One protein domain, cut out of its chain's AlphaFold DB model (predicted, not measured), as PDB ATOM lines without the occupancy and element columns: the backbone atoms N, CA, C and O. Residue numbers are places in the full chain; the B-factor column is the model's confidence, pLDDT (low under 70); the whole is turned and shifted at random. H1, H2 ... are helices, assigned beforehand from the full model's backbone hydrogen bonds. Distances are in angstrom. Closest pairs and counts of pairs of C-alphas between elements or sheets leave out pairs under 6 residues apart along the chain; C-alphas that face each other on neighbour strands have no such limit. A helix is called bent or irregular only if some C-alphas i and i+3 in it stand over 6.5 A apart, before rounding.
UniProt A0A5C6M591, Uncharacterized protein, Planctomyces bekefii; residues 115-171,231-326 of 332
ATOM      1  N   LEU A 115     194.525 215.571 173.957       86.94
ATOM      2  CA  LEU A 115     195.502 216.348 174.721       86.94
ATOM      3  C   LEU A 115     196.564 215.472 175.429       86.94
ATOM      4  O   LEU A 115     197.728 215.864 175.414       86.94
ATOM      5  N   PRO A 116     196.241 214.283 175.986       87.69
ATOM      6  CA  PRO A 116     197.256 213.365 176.504       87.69
ATOM      7  C   PRO A 116     198.242 212.876 175.434       87.69
ATOM      8  O   PRO A 116     199.431 212.812 175.717       87.69
ATOM      9  N   LEU A 117     197.778 212.596 174.207       86.75
ATOM     10  CA  LEU A 117     198.629 212.114 173.105       86.75
ATOM     11  C   LEU A 117     199.602 213.197 172.620       86.75
ATOM     12  O   LEU A 117     200.756 212.914 172.312       86.75
ATOM     13  N   ILE A 118     199.149 214.454 172.597       88.19
ATOM     14  CA  ILE A 118     199.983 215.624 172.286       88.19
ATOM     15  C   ILE A 118     201.122 215.767 173.313       88.19
ATOM     16  O   ILE A 118     202.229 216.141 172.941       88.19
ATOM     17  N   ASN A 119     200.886 215.415 174.581       88.69
ATOM     18  CA  ASN A 119     201.880 215.521 175.655       88.69
ATOM     19  C   ASN A 119     202.962 214.417 175.648       88.69
ATOM     20  O   ASN A 119     203.940 214.553 176.385       88.69
ATOM     21  N   CYS A 120     202.814 213.350 174.852       88.19
ATOM     22  CA  CYS A 120     203.848 212.317 174.684       88.19
ATOM     23  C   CYS A 120     205.073 212.839 173.916       88.19
ATOM     24  O   CYS A 120     206.203 212.423 174.172       88.19
ATOM     25  N   PHE A 121     204.869 213.778 172.987       90.56
ATOM     26  CA  PHE A 121     205.944 214.345 172.178       90.56
ATOM     27  C   PHE A 121     206.580 215.554 172.867       90.56
ATOM     28  O   PHE A 121     205.914 216.550 173.153       90.56
ATOM     29  N   ARG A 122     207.894 215.481 173.097       87.06
ATOM     30  CA  ARG A 122     208.689 216.541 173.746       87.06
ATOM     31  C   ARG A 122     209.873 216.965 172.883       87.06
ATOM     32  O   ARG A 122     210.272 218.126 172.903       87.06
ATOM     33  N   SER A 123     210.413 216.037 172.097       85.56
ATOM     34  CA  SER A 123     211.540 216.253 171.189       85.56
ATOM     35  C   SER A 123     211.162 216.895 169.844       85.56
ATOM     36  O   SER A 123     212.048 217.381 169.132       85.56
ATOM     37  N   ILE A 124     209.870 216.902 169.492       91.25
ATOM     38  CA  ILE A 124     209.329 217.354 168.199       91.25
ATOM     39  C   ILE A 124     208.049 218.190 168.363       91.25
ATOM     40  O   ILE A 124     207.455 218.231 169.438       91.25
ATOM     41  N   ASN A 125     207.585 218.838 167.284       92.25
ATOM     42  CA  ASN A 125     206.261 219.468 167.272       92.25
ATOM     43  C   ASN A 125     205.173 218.381 167.449       92.25
ATOM     44  O   ASN A 125     205.110 217.459 166.629       92.25
ATOM     45  N   PRO A 126     204.312 218.473 168.480       91.94
ATOM     46  CA  PRO A 126     203.443 217.366 168.869       91.94
ATOM     47  C   PRO A 126     202.257 217.162 167.918       91.94
ATOM     48  O   PRO A 126     201.795 216.035 167.752       91.94
ATOM     49  N   LEU A 127     201.790 218.222 167.244       92.44
ATOM     50  CA  LEU A 127     200.735 218.117 166.230       92.44
ATOM     51  C   LEU A 127     201.248 217.361 164.999       92.44
ATOM     52  O   LEU A 127     200.576 216.462 164.499       92.44
ATOM     53  N   TYR A 128     202.470 217.676 164.557       93.69
ATOM     54  CA  TYR A 128     203.111 216.962 163.455       93.69
ATOM     55  C   TYR A 128     203.481 215.519 163.837       93.69
ATOM     56  O   TYR A 128     203.301 214.613 163.028       93.69
ATOM     57  N   GLY A 129     203.923 215.276 165.077       93.19
ATOM     58  CA  GLY A 129     204.157 213.924 165.601       93.19
ATOM     59  C   GLY A 129     202.905 213.044 165.553       93.19
ATOM     60  O   GLY A 129     202.950 211.931 165.029       93.19
ATOM     61  N   LEU A 130     201.766 213.574 166.013       92.88
ATOM     62  CA  LEU A 130     200.483 212.866 166.003       92.88
ATOM     63  C   LEU A 130     199.945 212.636 164.578       92.88
ATOM     64  O   LEU A 130     199.407 211.568 164.288       92.88
ATOM     65  N   PHE A 131     200.138 213.600 163.674       93.50
ATOM     66  CA  PHE A 131     199.828 213.447 162.250       93.50
ATOM     67  C   PHE A 131     200.666 212.342 161.590       93.50
ATOM     68  O   PHE A 131     200.123 211.475 160.905       93.50
ATOM     69  N   LEU A 132     201.984 212.319 161.824       94.50
ATOM     70  CA  LEU A 132     202.855 211.256 161.314       94.50
ATOM     71  C   LEU A 132     202.454 209.883 161.863       94.50
ATOM     72  O   LEU A 132     202.435 208.914 161.106       94.50
ATOM     73  N   ALA A 133     202.104 209.806 163.148       93.19
ATOM     74  CA  ALA A 133     201.667 208.577 163.798       93.19
ATOM     75  C   ALA A 133     200.437 207.942 163.132       93.19
ATOM     76  O   ALA A 133     200.446 206.739 162.882       93.19
ATOM     77  N   GLU A 134     199.422 208.739 162.777       91.75
ATOM     78  CA  GLU A 134     198.237 208.259 162.043       91.75
ATOM     79  C   GLU A 134     198.616 207.585 160.709       91.75
ATOM     80  O   GLU A 134     197.963 206.643 160.268       91.75
ATOM     81  N   HIS A 135     199.712 208.014 160.079       93.00
ATOM     82  CA  HIS A 135     200.140 207.538 158.764       93.00
ATOM     83  C   HIS A 135     201.093 206.331 158.804       93.00
ATOM     84  O   HIS A 135     201.309 205.697 157.765       93.00
ATOM     85  N   MET A 136     201.621 205.957 159.978       93.69
ATOM     86  CA  MET A 136     202.592 204.859 160.124       93.69
ATOM     87  C   MET A 136     202.052 203.501 159.647       93.69
ATOM     88  O   MET A 136     202.832 202.668 159.187       93.69
ATOM     89  N   HIS A 137     200.731 203.286 159.680       92.69
ATOM     90  CA  HIS A 137     200.099 202.030 159.248       92.69
ATOM     91  C   HIS A 137     200.192 201.764 157.743       92.69
ATOM     92  O   HIS A 137     200.094 200.617 157.312       92.69
ATOM     93  N   ARG A 138     200.376 202.816 156.936       94.25
ATOM     94  CA  ARG A 138     200.551 202.709 155.480       94.25
ATOM     95  C   ARG A 138     202.020 202.606 155.081       94.25
ATOM     96  O   ARG A 138     202.306 202.381 153.915       94.25
ATOM     97  N   ALA A 139     202.945 202.816 156.016       95.44
ATOM     98  CA  ALA A 139     204.363 202.961 155.730       95.44
ATOM     99  C   ALA A 139     205.126 201.634 155.861       95.44
ATOM    100  O   ALA A 139     205.059 200.928 156.877       95.44
ATOM    101  N   SER A 140     205.926 201.336 154.838       95.25
ATOM    102  CA  SER A 140     206.985 200.324 154.908       95.25
ATOM    103  C   SER A 140     208.048 200.682 155.957       95.25
ATOM    104  O   SER A 140     208.125 201.816 156.425       95.25
ATOM    105  N   HIS A 141     208.905 199.724 156.324       93.69
ATOM    106  CA  HIS A 141     209.959 199.947 157.321       93.69
ATOM    107  C   HIS A 141     210.911 201.102 156.944       93.69
ATOM    108  O   HIS A 141     211.182 201.962 157.781       93.69
ATOM    109  N   GLU A 142     211.370 201.170 155.685       94.88
ATOM    110  CA  GLU A 142     212.233 202.271 155.224       94.88
ATOM    111  C   GLU A 142     211.505 203.626 155.257       94.88
ATOM    112  O   GLU A 142     212.089 204.625 155.669       94.88
ATOM    113  N   GLU A 143     210.214 203.667 154.909       96.00
ATOM    114  CA  GLU A 143     209.413 204.893 154.993       96.00
ATOM    115  C   GLU A 143     209.186 205.343 156.438       96.00
ATOM    116  O   GLU A 143     209.376 206.521 156.728       96.00
ATOM    117  N   ARG A 144     208.835 204.434 157.363       95.69
ATOM    118  CA  ARG A 144     208.688 204.762 158.794       95.69
ATOM    119  C   ARG A 144     209.976 205.370 159.343       95.69
ATOM    120  O   ARG A 144     209.932 206.419 159.983       95.69
ATOM    121  N   LEU A 145     211.122 204.760 159.032       96.19
ATOM    122  CA  LEU A 145     212.430 205.283 159.418       96.19
ATOM    123  C   LEU A 145     212.692 206.667 158.807       96.19
ATOM    124  O   LEU A 145     213.114 207.575 159.520       96.19
ATOM    125  N   GLN A 146     212.366 206.864 157.524       95.75
ATOM    126  CA  GLN A 146     212.510 208.159 156.856       95.75
ATOM    127  C   GLN A 146     211.669 209.251 157.528       95.75
ATOM    128  O   GLN A 146     212.150 210.372 157.700       95.75
ATOM    129  N   LEU A 147     210.422 208.945 157.903       96.06
ATOM    130  CA  LEU A 147     209.546 209.890 158.596       96.06
ATOM    131  C   LEU A 147     210.141 210.295 159.944       96.06
ATOM    132  O   LEU A 147     210.288 211.493 160.187       96.06
ATOM    133  N   LEU A 148     210.536 209.318 160.765       95.81
ATOM    134  CA  LEU A 148     211.141 209.535 162.084       95.81
ATOM    135  C   LEU A 148     212.429 210.371 161.984       95.81
ATOM    136  O   LEU A 148     212.577 211.365 162.694       95.81
ATOM    137  N   GLU A 149     213.328 210.035 161.054       95.00
ATOM    138  CA  GLU A 149     214.554 210.808 160.816       95.00
ATOM    139  C   GLU A 149     214.265 212.243 160.372       95.00
ATOM    140  O   GLU A 149     214.952 213.175 160.790       95.00
ATOM    141  N   SER A 150     213.235 212.442 159.546       94.81
ATOM    142  CA  SER A 150     212.941 213.744 158.944       94.81
ATOM    143  C   SER A 150     212.574 214.827 159.964       94.81
ATOM    144  O   SER A 150     212.837 216.008 159.715       94.81
ATOM    145  N   VAL A 151     211.992 214.448 161.108       94.56
ATOM    146  CA  VAL A 151     211.609 215.386 162.180       94.56
ATOM    147  C   VAL A 151     212.822 215.835 163.008       94.56
ATOM    148  O   VAL A 151     212.798 216.884 163.653       94.56
ATOM    149  N   LEU A 152     213.921 215.076 162.975       92.50
ATOM    150  CA  LEU A 152     215.126 215.360 163.743       92.50
ATOM    151  C   LEU A 152     216.070 216.283 162.969       92.50
ATOM    152  O   LEU A 152     216.981 215.823 162.283       92.50
ATOM    153  N   ASP A 153     215.892 217.599 163.138       87.31
ATOM    154  CA  ASP A 153     216.696 218.600 162.417       87.31
ATOM    155  C   ASP A 153     218.213 218.322 162.480       87.31
ATOM    156  O   ASP A 153     218.780 218.036 163.541       87.31
ATOM    157  N   MET A 154     218.855 218.419 161.316       90.50
ATOM    158  CA  MET A 154     220.255 218.084 161.059       90.50
ATOM    159  C   MET A 154     220.945 219.291 160.408       90.50
ATOM    160  O   MET A 154     220.438 219.778 159.393       90.50
ATOM    161  N   PRO A 155     222.104 219.769 160.907       91.62
ATOM    162  CA  PRO A 155     222.830 220.887 160.304       91.62
ATOM    163  C   PRO A 155     223.063 220.701 158.799       91.62
ATOM    164  O   PRO A 155     223.445 219.621 158.349       91.62
ATOM    165  N   SER A 156     222.876 221.767 158.015       89.50
ATOM    166  CA  SER A 156     222.963 221.726 156.545       89.50
ATOM    167  C   SER A 156     224.312 221.215 156.023       89.50
ATOM    168  O   SER A 156     224.352 220.522 155.011       89.50
ATOM    169  N   SER A 157     225.402 221.490 156.743       90.19
ATOM    170  CA  SER A 157     226.752 220.987 156.456       90.19
ATOM    171  C   SER A 157     226.888 219.462 156.543       90.19
ATOM    172  O   SER A 157     227.775 218.904 155.905       90.19
ATOM    173  N   VAL A 158     226.031 218.793 157.320       92.25
ATOM    174  CA  VAL A 158     226.010 217.331 157.486       92.25
ATOM    175  C   VAL A 158     224.918 216.705 156.622       92.25
ATOM    176  O   VAL A 158     225.172 215.709 155.954       92.25
ATOM    177  N   ALA A 159     223.734 217.322 156.561       91.94
ATOM    178  CA  ALA A 159     222.577 216.827 155.808       91.94
ATOM    179  C   ALA A 159     222.859 216.536 154.317       91.94
ATOM    180  O   ALA A 159     222.248 215.635 153.749       91.94
ATOM    181  N   VAL A 160     223.807 217.241 153.685       90.12
ATOM    182  CA  VAL A 160     224.227 216.965 152.293       90.12
ATOM    183  C   VAL A 160     224.943 215.608 152.151       90.12
ATOM    184  O   VAL A 160     224.829 214.970 151.108       90.12
ATOM    185  N   LEU A 161     225.652 215.149 153.189       92.56
ATOM    186  CA  LEU A 161     226.415 213.889 153.209       92.56
ATOM    187  C   LEU A 161     225.556 212.677 153.619       92.56
ATOM    188  O   LEU A 161     225.826 211.549 153.203       92.56
ATOM    189  N   VAL A 162     224.504 212.914 154.409       93.56
ATOM    190  CA  VAL A 162     223.499 211.921 154.843       93.56
ATOM    191  C   VAL A 162     222.157 212.147 154.144       93.56
ATOM    192  O   VAL A 162     221.089 212.157 154.755       93.56
ATOM    193  N   ARG A 163     222.218 212.393 152.835       92.62
ATOM    194  CA  ARG A 163     221.036 212.608 152.004       92.62
ATOM    195  C   ARG A 163     220.239 211.309 151.847       92.62
ATOM    196  O   ARG A 163     220.820 210.257 151.602       92.62
ATOM    197  N   VAL A 164     218.911 211.430 151.861       94.19
ATOM    198  CA  VAL A 164     217.978 210.398 151.379       94.19
ATOM    199  C   VAL A 164     218.434 209.822 150.023       94.19
ATOM    200  O   VAL A 164     218.699 210.611 149.104       94.19
ATOM    201  N   PRO A 165     218.525 208.481 149.886       92.50
ATOM    202  CA  PRO A 165     218.891 207.820 148.638       92.50
ATOM    203  C   PRO A 165     217.927 208.125 147.481       92.50
ATOM    204  O   PRO A 165     216.790 208.553 147.675       92.50
ATOM    205  N   LEU A 166     218.386 207.905 146.247       91.75
ATOM    206  CA  LEU A 166     217.555 208.088 145.051       91.75
ATOM    207  C   LEU A 166     216.552 206.930 144.882       91.75
ATOM    208  O   LEU A 166     216.872 205.818 145.317       91.75
ATOM    209  N   PRO A 167     215.418 207.142 144.177       88.38
ATOM    210  CA  PRO A 167     214.418 206.111 143.876       88.38
ATOM    211  C   PRO A 167     214.985 204.790 143.336       88.38
ATOM    212  O   PRO A 167     214.509 203.725 143.713       88.38
ATOM    213  N   ASP A 168     216.058 204.844 142.540       89.44
ATOM    214  CA  ASP A 168     216.762 203.666 141.997       89.44
ATOM    215  C   ASP A 168     217.350 202.737 143.083       89.44
ATOM    216  O   ASP A 168     217.612 201.561 142.842       89.44
ATOM    217  N   SER A 169     217.600 203.282 144.277       89.88
ATOM    218  CA  SER A 169     218.251 202.627 145.428       89.88
ATOM    219  C   SER A 169     217.365 202.527 146.678       89.88
ATOM    220  O   SER A 169     217.748 201.896 147.666       89.88
ATOM    221  N   MET A 170     216.214 203.196 146.640       90.50
ATOM    222  CA  MET A 170     215.179 203.248 147.668       90.50
ATOM    223  C   MET A 170     213.863 203.583 146.954       90.50
ATOM    224  O   MET A 170     213.531 204.764 146.807       90.50
ATOM    225  N   PRO A 171     213.152 202.579 146.417       91.19
ATOM    226  CA  PRO A 171     211.902 202.817 145.711       91.19
ATOM    227  C   PRO A 171     210.843 203.388 146.663       91.19
ATOM    228  O   PRO A 171     210.888 203.179 147.874       91.19
ATOM    229  N   HIS A 231     209.403 222.521 161.949       84.19
ATOM    230  CA  HIS A 231     210.753 222.406 161.402       84.19
ATOM    231  C   HIS A 231     211.083 220.927 161.170       84.19
ATOM    232  O   HIS A 231     210.922 220.098 162.059       84.19
ATOM    233  N   GLN A 232     211.517 220.600 159.957       86.94
ATOM    234  CA  GLN A 232     211.715 219.237 159.461       86.94
ATOM    235  C   GLN A 232     212.732 219.329 158.314       86.94
ATOM    236  O   GLN A 232     212.739 220.312 157.565       86.94
ATOM    237  N   ARG A 233     213.623 218.343 158.206       90.88
ATOM    238  CA  ARG A 233     214.598 218.219 157.115       90.88
ATOM    239  C   ARG A 233     214.832 216.744 156.839       90.88
ATOM    240  O   ARG A 233     215.364 216.043 157.691       90.88
ATOM    241  N   SER A 234     214.474 216.277 155.648       93.50
ATOM    242  CA  SER A 234     214.677 214.872 155.296       93.50
ATOM    243  C   SER A 234     216.162 214.520 155.209       93.50
ATOM    244  O   SER A 234     216.903 215.068 154.391       93.50
ATOM    245  N   VAL A 235     216.573 213.566 156.039       95.06
ATOM    246  CA  VAL A 235     217.909 212.962 156.071       95.06
ATOM    247  C   VAL A 235     217.788 211.439 156.110       95.06
ATOM    248  O   VAL A 235     216.690 210.900 156.236       95.06
ATOM    249  N   TRP A 236     218.917 210.762 155.920       95.81
ATOM    250  CA  TRP A 236     219.052 209.307 155.959       95.81
ATOM    251  C   TRP A 236     220.356 208.917 156.665       95.81
ATOM    252  O   TRP A 236     221.216 208.209 156.153       95.81
ATOM    253  N   CYS A 237     220.545 209.489 157.845       95.56
ATOM    254  CA  CYS A 237     221.677 209.266 158.725       95.56
ATOM    255  C   CYS A 237     221.570 207.920 159.452       95.56
ATOM    256  O   CYS A 237     222.544 207.169 159.511       95.56
ATOM    257  N   VAL A 238     220.398 207.614 160.013       96.00
ATOM    258  CA  VAL A 238     220.175 206.386 160.784       96.00
ATOM    259  C   VAL A 238     220.050 205.197 159.838       96.00
ATOM    260  O   VAL A 238     220.746 204.204 160.025       96.00
ATOM    261  N   GLY A 239     219.268 205.311 158.766       94.62
ATOM    262  CA  GLY A 239     219.141 204.261 157.758       94.62
ATOM    263  C   GLY A 239     220.458 203.889 157.069       94.62
ATOM    264  O   GLY A 239     220.673 202.717 156.761       94.62
ATOM    265  N   ASP A 240     221.390 204.830 156.885       94.00
ATOM    266  CA  ASP A 240     222.748 204.492 156.445       94.00
ATOM    267  C   ASP A 240     223.555 203.764 157.535       94.00
ATOM    268  O   ASP A 240     224.188 202.751 157.237       94.00
ATOM    269  N   LEU A 241     223.504 204.200 158.801       94.88
ATOM    270  CA  LEU A 241     224.150 203.495 159.920       94.88
ATOM    271  C   LEU A 241     223.654 202.039 160.050       94.88
ATOM    272  O   LEU A 241     224.461 201.127 160.254       94.88
ATOM    273  N   LEU A 242     222.352 201.803 159.860       94.31
ATOM    274  CA  LEU A 242     221.759 200.462 159.816       94.31
ATOM    275  C   LEU A 242     222.295 199.633 158.639       94.31
ATOM    276  O   LEU A 242     222.629 198.463 158.819       94.31
ATOM    277  N   ARG A 243     222.469 200.237 157.454       92.56
ATOM    278  CA  ARG A 243     223.088 199.583 156.280       92.56
ATOM    279  C   ARG A 243     224.563 199.209 156.516       92.56
ATOM    280  O   ARG A 243     225.042 198.248 155.917       92.56
ATOM    281  N   PHE A 244     225.266 199.887 157.429       92.81
ATOM    282  CA  PHE A 244     226.594 199.487 157.928       92.81
ATOM    283  C   PHE A 244     226.554 198.516 159.130       92.81
ATOM    284  O   PHE A 244     227.601 198.206 159.705       92.81
ATOM    285  N   GLY A 245     225.373 198.007 159.500       90.62
ATOM    286  CA  GLY A 245     225.179 197.040 160.584       90.62
ATOM    287  C   GLY A 245     225.410 197.624 161.978       90.62
ATOM    288  O   GLY A 245     225.976 196.941 162.828       90.62
ATOM    289  N   GLY A 246     225.081 198.904 162.190       89.94
ATOM    290  CA  GLY A 246     225.341 199.617 163.449       89.94
ATOM    291  C   GLY A 246     226.814 199.989 163.669       89.94
ATOM    292  O   GLY A 246     227.167 200.600 164.675       89.94
ATOM    293  N   ASN A 247     227.714 199.663 162.732       93.25
ATOM    294  CA  ASN A 247     229.126 199.997 162.873       93.25
ATOM    295  C   ASN A 247     229.384 201.475 162.533       93.25
ATOM    296  O   ASN A 247     229.642 201.844 161.384       93.25
ATOM    297  N   PHE A 248     229.327 202.306 163.570       92.75
ATOM    298  CA  PHE A 248     229.471 203.755 163.494       92.75
ATOM    299  C   PHE A 248     230.805 204.200 162.869       92.75
ATOM    300  O   PHE A 248     230.810 205.006 161.941       92.75
ATOM    301  N   ASP A 249     231.922 203.593 163.277       91.44
ATOM    302  CA  ASP A 249     233.264 203.829 162.720       91.44
ATOM    303  C   ASP A 249     233.307 203.672 161.186       91.44
ATOM    304  O   ASP A 249     233.844 204.519 160.464       91.44
ATOM    305  N   ARG A 250     232.730 202.579 160.665       93.06
ATOM    306  CA  ARG A 250     232.664 202.310 159.220       93.06
ATOM    307  C   ARG A 250     231.774 203.314 158.506       93.06
ATOM    308  O   ARG A 250     232.176 203.810 157.458       93.06
ATOM    309  N   PHE A 251     230.608 203.627 159.070       94.19
ATOM    310  CA  PHE A 251     229.681 204.608 158.509       94.19
ATOM    311  C   PHE A 251     230.328 205.997 158.387       94.19
ATOM    312  O   PHE A 251     230.364 206.576 157.298       94.19
ATOM    313  N   VAL A 252     230.917 206.494 159.479       93.19
ATOM    314  CA  VAL A 252     231.546 207.821 159.539       93.19
ATOM    315  C   VAL A 252     232.720 207.924 158.563       93.19
ATOM    316  O   VAL A 252     232.854 208.932 157.867       93.19
ATOM    317  N   ARG A 253     233.533 206.868 158.431       92.62
ATOM    318  CA  ARG A 253     234.630 206.807 157.448       92.62
ATOM    319  C   ARG A 253     234.129 206.724 156.004       92.62
ATOM    320  O   ARG A 253     234.697 207.379 155.138       92.62
ATOM    321  N   ALA A 254     233.074 205.952 155.736       92.44
ATOM    322  CA  ALA A 254     232.532 205.771 154.388       92.44
ATOM    323  C   ALA A 254     231.849 207.032 153.823       92.44
ATOM    324  O   ALA A 254     231.770 207.182 152.605       92.44
ATOM    325  N   ARG A 255     231.366 207.934 154.688       89.19
ATOM    326  CA  ARG A 255     230.713 209.203 154.308       89.19
ATOM    327  C   ARG A 255     231.563 210.461 154.547       89.19
ATOM    328  O   ARG A 255     231.035 211.562 154.440       89.19
ATOM    329  N   ASP A 256     232.854 210.306 154.856       90.88
ATOM    330  CA  ASP A 256     233.792 211.395 155.208       90.88
ATOM    331  C   ASP A 256     233.280 212.317 156.342       90.88
ATOM    332  O   ASP A 256     233.501 213.527 156.386       90.88
ATOM    333  N   LEU A 257     232.572 211.723 157.308       92.62
ATOM    334  CA  LEU A 257     231.928 212.421 158.422       92.62
ATOM    335  C   LEU A 257     232.842 212.598 159.644       92.62
ATOM    336  O   LEU A 257     232.384 213.112 160.660       92.62
ATOM    337  N   LEU A 258     234.129 212.237 159.566       90.88
ATOM    338  CA  LEU A 258     235.078 212.255 160.699       90.88
ATOM    339  C   LEU A 258     235.157 213.611 161.428       90.88
ATOM    340  O   LEU A 258     235.408 213.672 162.625       90.88
ATOM    341  N   ARG A 259     234.921 214.727 160.725       91.31
ATOM    342  CA  ARG A 259     234.903 216.078 161.327       91.31
ATOM    343  C   ARG A 259     233.571 216.458 161.982       91.31
ATOM    344  O   ARG A 259     233.496 217.487 162.645       91.31
ATOM    345  N   GLN A 260     232.520 215.685 161.732       92.75
ATOM    346  CA  GLN A 260     231.132 215.937 162.135       92.75
ATOM    347  C   GLN A 260     230.545 214.764 162.936       92.75
ATOM    348  O   GLN A 260     229.342 214.711 163.182       92.75
ATOM    349  N   GLU A 261     231.403 213.852 163.388       91.62
ATOM    350  CA  GLU A 261     231.072 212.641 164.133       91.62
ATOM    351  C   GLU A 261     230.144 212.917 165.327       91.62
ATOM    352  O   GLU A 261     229.085 212.310 165.456       91.62
ATOM    353  N   GLY A 262     230.454 213.936 166.135       91.38
ATOM    354  CA  GLY A 262     229.612 214.339 167.266       91.38
ATOM    355  C   GLY A 262     228.224 214.880 166.882       91.38
ATOM    356  O   GLY A 262     227.330 214.901 167.723       91.38
ATOM    357  N   VAL A 263     228.009 215.326 165.637       92.69
ATOM    358  CA  VAL A 263     226.673 215.702 165.133       92.69
ATOM    359  C   VAL A 263     225.859 214.447 164.828       92.69
ATOM    360  O   VAL A 263     224.711 214.355 165.255       92.69
ATOM    361  N   VAL A 264     226.479 213.473 164.158       93.19
ATOM    362  CA  VAL A 264     225.901 212.154 163.860       93.19
ATOM    363  C   VAL A 264     225.529 211.432 165.158       93.19
ATOM    364  O   VAL A 264     224.385 211.025 165.328       93.19
ATOM    365  N   PHE A 265     226.457 211.371 166.117       93.38
ATOM    366  CA  PHE A 265     226.250 210.768 167.435       93.38
ATOM    367  C   PHE A 265     225.050 211.387 168.170       93.38
ATOM    368  O   PHE A 265     224.125 210.681 168.565       93.38
ATOM    369  N   ARG A 266     224.984 212.726 168.269       91.69
ATOM    370  CA  ARG A 266     223.830 213.412 168.879       91.69
ATOM    371  C   ARG A 266     222.519 213.188 168.123       91.69
ATOM    372  O   ARG A 266     221.465 213.192 168.754       91.69
ATOM    373  N   HIS A 267     222.550 213.009 166.802       93.31
ATOM    374  CA  HIS A 267     221.353 212.671 166.029       93.31
ATOM    375  C   HIS A 267     220.869 211.242 166.343       93.31
ATOM    376  O   HIS A 267     219.679 211.058 166.582       93.31
ATOM    377  N   CYS A 268     221.775 210.265 166.471       94.06
ATOM    378  CA  CYS A 268     221.445 208.913 166.937       94.06
ATOM    379  C   CYS A 268     220.846 208.910 168.357       94.06
ATOM    380  O   CYS A 268     219.827 208.262 168.585       94.06
ATOM    381  N   LEU A 269     221.406 209.686 169.293       93.06
ATOM    382  CA  LEU A 269     220.850 209.818 170.649       93.06
ATOM    383  C   LEU A 269     219.457 210.470 170.657       93.06
ATOM    384  O   LEU A 269     218.567 210.011 171.367       93.06
ATOM    385  N   ARG A 270     219.231 211.498 169.824       93.25
ATOM    386  CA  ARG A 270     217.895 212.090 169.632       93.25
ATOM    387  C   ARG A 270     216.902 211.099 169.020       93.25
ATOM    388  O   ARG A 270     215.747 211.105 169.427       93.25
ATOM    389  N   MET A 271     217.344 210.233 168.106       94.94
ATOM    390  CA  MET A 271     216.510 209.158 167.563       94.94
ATOM    391  C   MET A 271     216.083 208.170 168.650       94.94
ATOM    392  O   MET A 271     214.898 207.887 168.757       94.94
ATOM    393  N   ILE A 272     216.995 207.701 169.507       94.50
ATOM    394  CA  ILE A 272     216.658 206.764 170.601       94.50
ATOM    395  C   ILE A 272     215.539 207.318 171.500       94.50
ATOM    396  O   ILE A 272     214.657 206.570 171.920       94.50
ATOM    397  N   LEU A 273     215.541 208.627 171.766       92.19
ATOM    398  CA  LEU A 273     214.500 209.292 172.555       92.19
ATOM    399  C   LEU A 273     213.191 209.449 171.779       92.19
ATOM    400  O   LEU A 273     212.132 209.147 172.322       92.19
ATOM    401  N   LEU A 274     213.263 209.848 170.505       93.88
ATOM    402  CA  LEU A 274     212.099 209.950 169.623       93.88
ATOM    403  C   LEU A 274     211.363 208.607 169.500       93.88
ATOM    404  O   LEU A 274     210.139 208.574 169.540       93.88
ATOM    405  N   LEU A 275     212.102 207.498 169.399       95.19
ATOM    406  CA  LEU A 275     211.540 206.143 169.400       95.19
ATOM    407  C   LEU A 275     210.825 205.820 170.720       95.19
ATOM    408  O   LEU A 275     209.822 205.115 170.704       95.19
ATOM    409  N   GLY A 276     211.297 206.361 171.848       92.44
ATOM    410  CA  GLY A 276     210.599 206.293 173.133       92.44
ATOM    411  C   GLY A 276     209.275 207.061 173.121       92.44
ATOM    412  O   GLY A 276     208.245 206.490 173.465       92.44
ATOM    413  N   GLU A 277     209.276 208.312 172.652       92.62
ATOM    414  CA  GLU A 277     208.060 209.141 172.529       92.62
ATOM    415  C   GLU A 277     207.023 208.493 171.588       92.62
ATOM    416  O   GLU A 277     205.841 208.408 171.916       92.62
ATOM    417  N   PHE A 278     207.464 207.943 170.451       93.88
ATOM    418  CA  PHE A 278     206.603 207.197 169.524       93.88
ATOM    419  C   PHE A 278     206.146 205.823 170.056       93.88
ATOM    420  O   PHE A 278     205.200 205.261 169.506       93.88
ATOM    421  N   ALA A 279     206.769 205.281 171.107       92.56
ATOM    422  CA  ALA A 279     206.338 204.043 171.760       92.56
ATOM    423  C   ALA A 279     205.298 204.272 172.874       92.56
ATOM    424  O   ALA A 279     204.632 203.316 173.272       92.56
ATOM    425  N   GLU A 280     205.137 205.508 173.370       89.94
ATOM    426  CA  GLU A 280     204.061 205.870 174.310       89.94
ATOM    427  C   GLU A 280     202.685 205.951 173.627       89.94
ATOM    428  O   GLU A 280     201.657 205.770 174.279       89.94
ATOM    429  N   ILE A 281     202.659 206.195 172.314       90.44
ATOM    430  CA  ILE A 281     201.436 206.231 171.511       90.44
ATOM    431  C   ILE A 281     201.142 204.879 170.844       90.44
ATOM    432  O   ILE A 281     202.039 204.082 170.564       90.44
ATOM    433  N   GLU A 282     199.870 204.646 170.527       87.88
ATOM    434  CA  GLU A 282     199.400 203.446 169.827       87.88
ATOM    435  C   GLU A 282     198.819 203.847 168.463       87.88
ATOM    436  O   GLU A 282     197.652 204.240 168.395       87.88
ATOM    437  N   PRO A 283     199.621 203.832 167.377       85.69
ATOM    438  CA  PRO A 283     199.162 204.188 166.039       85.69
ATOM    439  C   PRO A 283     197.923 203.392 165.612       85.69
ATOM    440  O   PRO A 283     197.864 202.178 165.834       85.69
ATOM    441  N   PRO A 284     196.947 204.036 164.957       84.56
ATOM    442  CA  PRO A 284     195.741 203.354 164.532       84.56
ATOM    443  C   PRO A 284     196.073 202.300 163.476       84.56
ATOM    444  O   PRO A 284     196.938 202.504 162.626       84.56
ATOM    445  N   LEU A 285     195.349 201.180 163.511       88.12
ATOM    446  CA  LEU A 285     195.494 200.059 162.572       88.12
ATOM    447  C   LEU A 285     196.854 199.320 162.621       88.12
ATOM    448  O   LEU A 285     197.091 198.461 161.772       88.12
ATOM    449  N   LEU A 286     197.715 199.583 163.617       88.44
ATOM    450  CA  LEU A 286     198.829 198.696 163.992       88.44
ATOM    451  C   LEU A 286     198.432 197.800 165.166       88.44
ATOM    452  O   LEU A 286     197.581 198.161 165.977       88.44
ATOM    453  N   ASP A 287     199.118 196.665 165.304       92.12
ATOM    454  CA  ASP A 287     199.200 195.991 166.598       92.12
ATOM    455  C   ASP A 287     200.145 196.776 167.538       92.12
ATOM    456  O   ASP A 287     201.310 196.997 167.180       92.12
ATOM    457  N   PRO A 288     199.700 197.189 168.743       90.88
ATOM    458  CA  PRO A 288     200.544 197.940 169.670       90.88
ATOM    459  C   PRO A 288     201.746 197.154 170.212       90.88
ATOM    460  O   PRO A 288     202.719 197.768 170.652       90.88
ATOM    461  N   VAL A 289     201.702 195.815 170.227       93.25
ATOM    462  CA  VAL A 289     202.806 194.994 170.752       93.25
ATOM    463  C   VAL A 289     203.946 194.931 169.743       93.25
ATOM    464  O   VAL A 289     205.088 195.215 170.110       93.25
ATOM    465  N   ASP A 290     203.645 194.624 168.484       93.31
ATOM    466  CA  ASP A 290     204.632 194.620 167.404       93.31
ATOM    467  C   ASP A 290     205.161 196.034 167.117       93.31
ATOM    468  O   ASP A 290     206.369 196.196 166.959       93.31
ATOM    469  N   TRP A 291     204.325 197.082 167.182       93.38
ATOM    470  CA  TRP A 291     204.791 198.476 167.094       93.38
ATOM    471  C   TRP A 291     205.833 198.817 168.168       93.38
ATOM    472  O   TRP A 291     206.924 199.299 167.859       93.38
ATOM    473  N   ARG A 292     205.523 198.537 169.442       93.81
ATOM    474  CA  ARG A 292     206.445 198.823 170.550       93.81
ATOM    475  C   ARG A 292     207.704 197.948 170.494       93.81
ATOM    476  O   ARG A 292     208.761 198.418 170.908       93.81
ATOM    477  N   ARG A 293     207.624 196.722 169.955       94.88
ATOM    478  CA  ARG A 293     208.797 195.875 169.674       94.88
ATOM    479  C   ARG A 293     209.685 196.483 168.586       94.88
ATOM    480  O   ARG A 293     210.863 196.684 168.855       94.88
ATOM    481  N   ASP A 294     209.132 196.815 167.415       93.69
ATOM    482  CA  ASP A 294     209.870 197.401 166.281       93.69
ATOM    483  C   ASP A 294     210.699 198.625 166.726       93.69
ATOM    484  O   ASP A 294     211.884 198.749 166.401       93.69
ATOM    485  N   LEU A 295     210.085 199.522 167.510       95.00
ATOM    486  CA  LEU A 295     210.749 200.715 168.043       95.00
ATOM    487  C   LEU A 295     211.811 200.384 169.102       95.00
ATOM    488  O   LEU A 295     212.880 200.996 169.099       95.00
ATOM    489  N   ALA A 296     211.540 199.430 169.999       94.56
ATOM    490  CA  ALA A 296     212.474 199.028 171.050       94.56
ATOM    491  C   ALA A 296     213.718 198.319 170.489       94.56
ATOM    492  O   ALA A 296     214.831 198.608 170.930       94.56
ATOM    493  N   ASP A 297     213.549 197.449 169.491       95.50
ATOM    494  CA  ASP A 297     214.647 196.744 168.827       95.50
ATOM    495  C   ASP A 297     215.552 197.740 168.075       95.50
ATOM    496  O   ASP A 297     216.781 197.696 168.206       95.50
ATOM    497  N   LEU A 298     214.957 198.712 167.369       95.50
ATOM    498  CA  LEU A 298     215.693 199.805 166.729       95.50
ATOM    499  C   LEU A 298     216.421 200.686 167.761       95.50
ATOM    500  O   LEU A 298     217.601 200.996 167.585       95.50
ATOM    501  N   ALA A 299     215.758 201.060 168.859       95.00
ATOM    502  CA  ALA A 299     216.363 201.854 169.926       95.00
ATOM    503  C   ALA A 299     217.525 201.115 170.616       95.00
ATOM    504  O   ALA A 299     218.547 201.740 170.915       95.00
ATOM    505  N   SER A 300     217.419 199.796 170.822       94.75
ATOM    506  CA  SER A 300     218.505 198.967 171.362       94.75
ATOM    507  C   SER A 300     219.707 198.960 170.422       94.75
ATOM    508  O   SER A 300     220.812 199.287 170.846       94.75
ATOM    509  N   LEU A 301     219.490 198.687 169.132       95.06
ATOM    510  CA  LEU A 301     220.556 198.645 168.130       95.06
ATOM    511  C   LEU A 301     221.313 199.980 168.032       95.06
ATOM    512  O   LEU A 301     222.542 199.997 167.930       95.06
ATOM    513  N   LEU A 302     220.602 201.109 168.103       94.94
ATOM    514  CA  LEU A 302     221.219 202.437 168.126       94.94
ATOM    515  C   LEU A 302     221.940 202.722 169.447       94.94
ATOM    516  O   LEU A 302     223.011 203.328 169.423       94.94
ATOM    517  N   THR A 303     221.406 202.259 170.578       93.50
ATOM    518  CA  THR A 303     222.058 202.379 171.893       93.50
ATOM    519  C   THR A 303     223.381 201.617 171.912       93.50
ATOM    520  O   THR A 303     224.401 202.179 172.307       93.50
ATOM    521  N   ASP A 304     223.397 200.381 171.416       94.12
ATOM    522  CA  ASP A 304     224.606 199.559 171.315       94.12
ATOM    523  C   ASP A 304     225.622 200.171 170.337       94.12
ATOM    524  O   ASP A 304     226.818 200.222 170.631       94.12
ATOM    525  N   SER A 305     225.143 200.735 169.220       92.94
ATOM    526  CA  SER A 305     225.975 201.477 168.262       92.94
ATOM    527  C   SER A 305     226.632 202.713 168.895       92.94
ATOM    528  O   SER A 305     227.803 202.977 168.637       92.94
ATOM    529  N   CYS A 306     225.910 203.462 169.740       92.50
ATOM    530  CA  CYS A 306     226.444 204.641 170.435       92.50
ATOM    531  C   CYS A 306     227.411 204.249 171.566       92.50
ATOM    532  O   CYS A 306     228.507 204.805 171.661       92.50
ATOM    533  N   ARG A 307     227.068 203.231 172.368       92.00
ATOM    534  CA  ARG A 307     227.937 202.695 173.431       92.00
ATOM    535  C   ARG A 307     229.251 202.131 172.900       92.00
ATOM    536  O   ARG A 307     230.255 202.201 173.600       92.00
ATOM    537  N   ALA A 308     229.275 201.598 171.679       90.69
ATOM    538  CA  ALA A 308     230.510 201.150 171.038       90.69
ATOM    539  C   ALA A 308     231.492 202.300 170.721       90.69
ATOM    540  O   ALA A 308     232.684 202.040 170.564       90.69
ATOM    541  N   VAL A 309     231.005 203.545 170.631       88.12
ATOM    542  CA  VAL A 309     231.806 204.757 170.379       88.12
ATOM    543  C   VAL A 309     232.237 205.401 171.695       88.12
ATOM    544  O   VAL A 309     233.429 205.580 171.934       88.12
ATOM    545  N   ASP A 310     231.272 205.717 172.563       87.00
ATOM    546  CA  ASP A 310     231.512 206.285 173.893       87.00
ATOM    547  C   ASP A 310     230.436 205.800 174.885       87.00
ATOM    548  O   ASP A 310     229.308 206.311 174.873       87.00
ATOM    549  N   PRO A 311     230.756 204.830 175.764       86.75
ATOM    550  CA  PRO A 311     229.839 204.372 176.802       86.75
ATOM    551  C   PRO A 311     229.444 205.476 177.793       86.75
ATOM    552  O   PRO A 311     228.268 205.580 178.137       86.75
ATOM    553  N   SER A 312     230.400 206.308 178.232       81.94
ATOM    554  CA  SER A 312     230.176 207.299 179.297       81.94
ATOM    555  C   SER A 312     229.252 208.396 178.798       81.94
ATOM    556  O   SER A 312     228.199 208.628 179.387       81.94
ATOM    557  N   SER A 313     229.572 209.001 177.647       78.12
ATOM    558  CA  SER A 313     228.714 210.038 177.071       78.12
ATOM    559  C   SER A 313     227.352 209.487 176.645       78.12
ATOM    560  O   SER A 313     226.367 210.214 176.762       78.12
ATOM    561  N   THR A 314     227.257 208.231 176.193       79.94
ATOM    562  CA  THR A 314     225.958 207.627 175.851       79.94
ATOM    563  C   THR A 314     225.065 207.505 177.084       79.94
ATOM    564  O   THR A 314     223.943 208.005 177.066       79.94
ATOM    565  N   ASP A 315     225.548 206.885 178.162       82.69
ATOM    566  CA  ASP A 315     224.731 206.659 179.358       82.69
ATOM    567  C   ASP A 315     224.451 207.971 180.123       82.69
ATOM    568  O   ASP A 315     223.332 208.167 180.605       82.69
ATOM    569  N   GLU A 316     225.400 208.915 180.159       82.69
ATOM    570  CA  GLU A 316     225.182 210.271 180.689       82.69
ATOM    571  C   GLU A 316     224.097 211.012 179.900       82.69
ATOM    572  O   GLU A 316     223.112 211.458 180.483       82.69
ATOM    573  N   VAL A 317     224.221 211.108 178.571       77.69
ATOM    574  CA  VAL A 317     223.276 211.873 177.742       77.69
ATOM    575  C   VAL A 317     221.901 211.206 177.693       77.69
ATOM    576  O   VAL A 317     220.897 211.916 177.724       77.69
ATOM    577  N   LEU A 318     221.814 209.871 177.691       79.19
ATOM    578  CA  LEU A 318     220.532 209.176 177.843       79.19
ATOM    579  C   LEU A 318     219.892 209.461 179.210       79.19
ATOM    580  O   LEU A 318     218.676 209.606 179.276       79.19
ATOM    581  N   THR A 319     220.680 209.599 180.280       80.31
ATOM    582  CA  THR A 319     220.167 209.956 181.613       80.31
ATOM    583  C   THR A 319     219.717 211.420 181.669       80.31
ATOM    584  O   THR A 319     218.592 211.697 182.079       80.31
ATOM    585  N   THR A 320     220.540 212.365 181.203       73.00
ATOM    586  CA  THR A 320     220.215 213.802 181.186       73.00
ATOM    587  C   THR A 320     219.027 214.115 180.278       73.00
ATOM    588  O   THR A 320     218.131 214.855 180.673       73.00
ATOM    589  N   LEU A 321     218.967 213.534 179.075       64.31
ATOM    590  CA  LEU A 321     217.849 213.778 178.163       64.31
ATOM    591  C   LEU A 321     216.561 213.063 178.605       64.31
ATOM    592  O   LEU A 321     215.484 213.601 178.358       64.31
ATOM    593  N   ARG A 322     216.639 211.929 179.322       67.19
ATOM    594  CA  ARG A 322     215.476 211.379 180.046       67.19
ATOM    595  C   ARG A 322     215.015 212.311 181.165       67.19
ATOM    596  O   ARG A 322     213.826 212.572 181.245       67.19
ATOM    597  N   GLY A 323     215.926 212.890 181.952       62.19
ATOM    598  CA  GLY A 323     215.582 213.880 182.984       62.19
ATOM    599  C   GLY A 323     214.915 215.146 182.425       62.19
ATOM    600  O   GLY A 323     213.930 215.629 182.986       62.19
ATOM    601  N   HIS A 324     215.388 215.643 181.274       57.56
ATOM    602  CA  HIS A 324     214.718 216.720 180.537       57.56
ATOM    603  C   HIS A 324     213.338 216.300 180.008       57.56
ATOM    604  O   HIS A 324     212.402 217.094 180.089       57.56
ATOM    605  N   ALA A 325     213.183 215.071 179.502       52.75
ATOM    606  CA  ALA A 325     211.885 214.551 179.077       52.75
ATOM    607  C   ALA A 325     210.911 214.411 180.265       52.75
ATOM    608  O   ALA A 325     209.768 214.842 180.179       52.75
ATOM    609  N   GLU A 326     211.367 213.903 181.408       55.59
ATOM    610  CA  GLU A 326     210.585 213.777 182.647       55.59
ATOM    611  C   GLU A 326     210.240 215.134 183.302       55.59
ATOM    612  O   GLU A 326     209.517 215.174 184.295       55.59
TER     613      GLU A 326
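AT A GLANCE: This is residues 115 to 171 and 231 to 326 of the 332 residues of an uncharacterized protein of Planctomyces bekefii (UniProt A0A5C6M591). The long helix H7 runs through the middle of the domain and pairs with H8, at one edge, as a long helical hairpin, while H9 folds back from the end of H8 slantwise over one side of H7. On the opposite side of H7, H2, H3 and H5 lie in a row, side by side and crosswise to H7, with the short H1 and H6 at the two ends of the longest dimension and H4 near the first residues of H7. The printed part has 153 residues with nine named helices, H1 to H9 in chain order, and no named strand; the class is all helix. It is compact, with a radius of gyration of the C-alphas of 15.1 A and spans of 42 by 40 by 28 A.

HOW THE PARTS SIT: H7, residues 261 to 280, is the hub, touching three helices. It forms a hairpin with H8, residues 288 to 307: they touch at a shallow tilt of 21 degrees, opposite ways, with Ile 272 and Ala 299 as the closest C-alphas, 5.0 A apart. H9, residues 311 to 325, touches residues 269 to 273 of H7 alone, the same way at a steep tilt of 46 degrees; the closest C-alphas, of Leu 269 and Leu 318, are 7.2 A apart. H8 and H9 form a second hairpin, with the C-alphas of Arg 307 and Thr 314 closest at 5.8 A. H3, residues 141 to 151, only just touches H7, with 3 pairs of C-alphas within 8 A, Glu 149 and Met 271 closest at 7.2 A. H5, residues 237 to 243, touches H3 at a shallow tilt of 24 degrees, opposite ways, the C-alphas of Leu 145 and Gly 239 closest at 7.0 A. H2, residues 126 to 138, is close but not clearly touching H3, with Met 136 and Arg 144 the closest C-alphas at 6.2 A. H1, residues 115 to 118, touches H2, the C-alphas of Ile 118 and Pro 126 closest at 5.2 A. H6, residues 248 to 254, only just touches H5, with 3 pairs of C-alphas within 8 A, Leu 241 and Phe 251 closest at 5.8 A. H4, residues 156 to 159, touches no helix. Every O i to N i+4 pair is within hydrogen-bond range in H5, H6, H7, H8 and H9, against 6 of 9 in H2 and 6 of 7 in H3; H1 and H4 are too short for such a pair.

IN THESE COORDINATES: H7 is 29.6 A from first to last C-alpha, from (231.072, 212.641, 164.133) to (204.061, 205.870, 174.310). H8 is 28.1 A, H9 20.8 A, H2 20.1 A and H3 16.3 A. H2 is irregular: C-alphas 134 and 137 are 7.1 A apart. H1 begins at C-alpha 115 (195.502, 216.348, 174.721).

THE WHOLE: The C-alphas of Leu 115 and Arg 253, the two farthest apart, are 43.8 A apart. Residues 172 to 230 are not printed, and C-alphas 171 and 231 are 25.1 A apart across this cut. Residues 160 to 171 hold no named element. Of the links that are printed whole, none is long. The mean pLDDT of the printed part is 90.2; residues 321 to 326 are under 70.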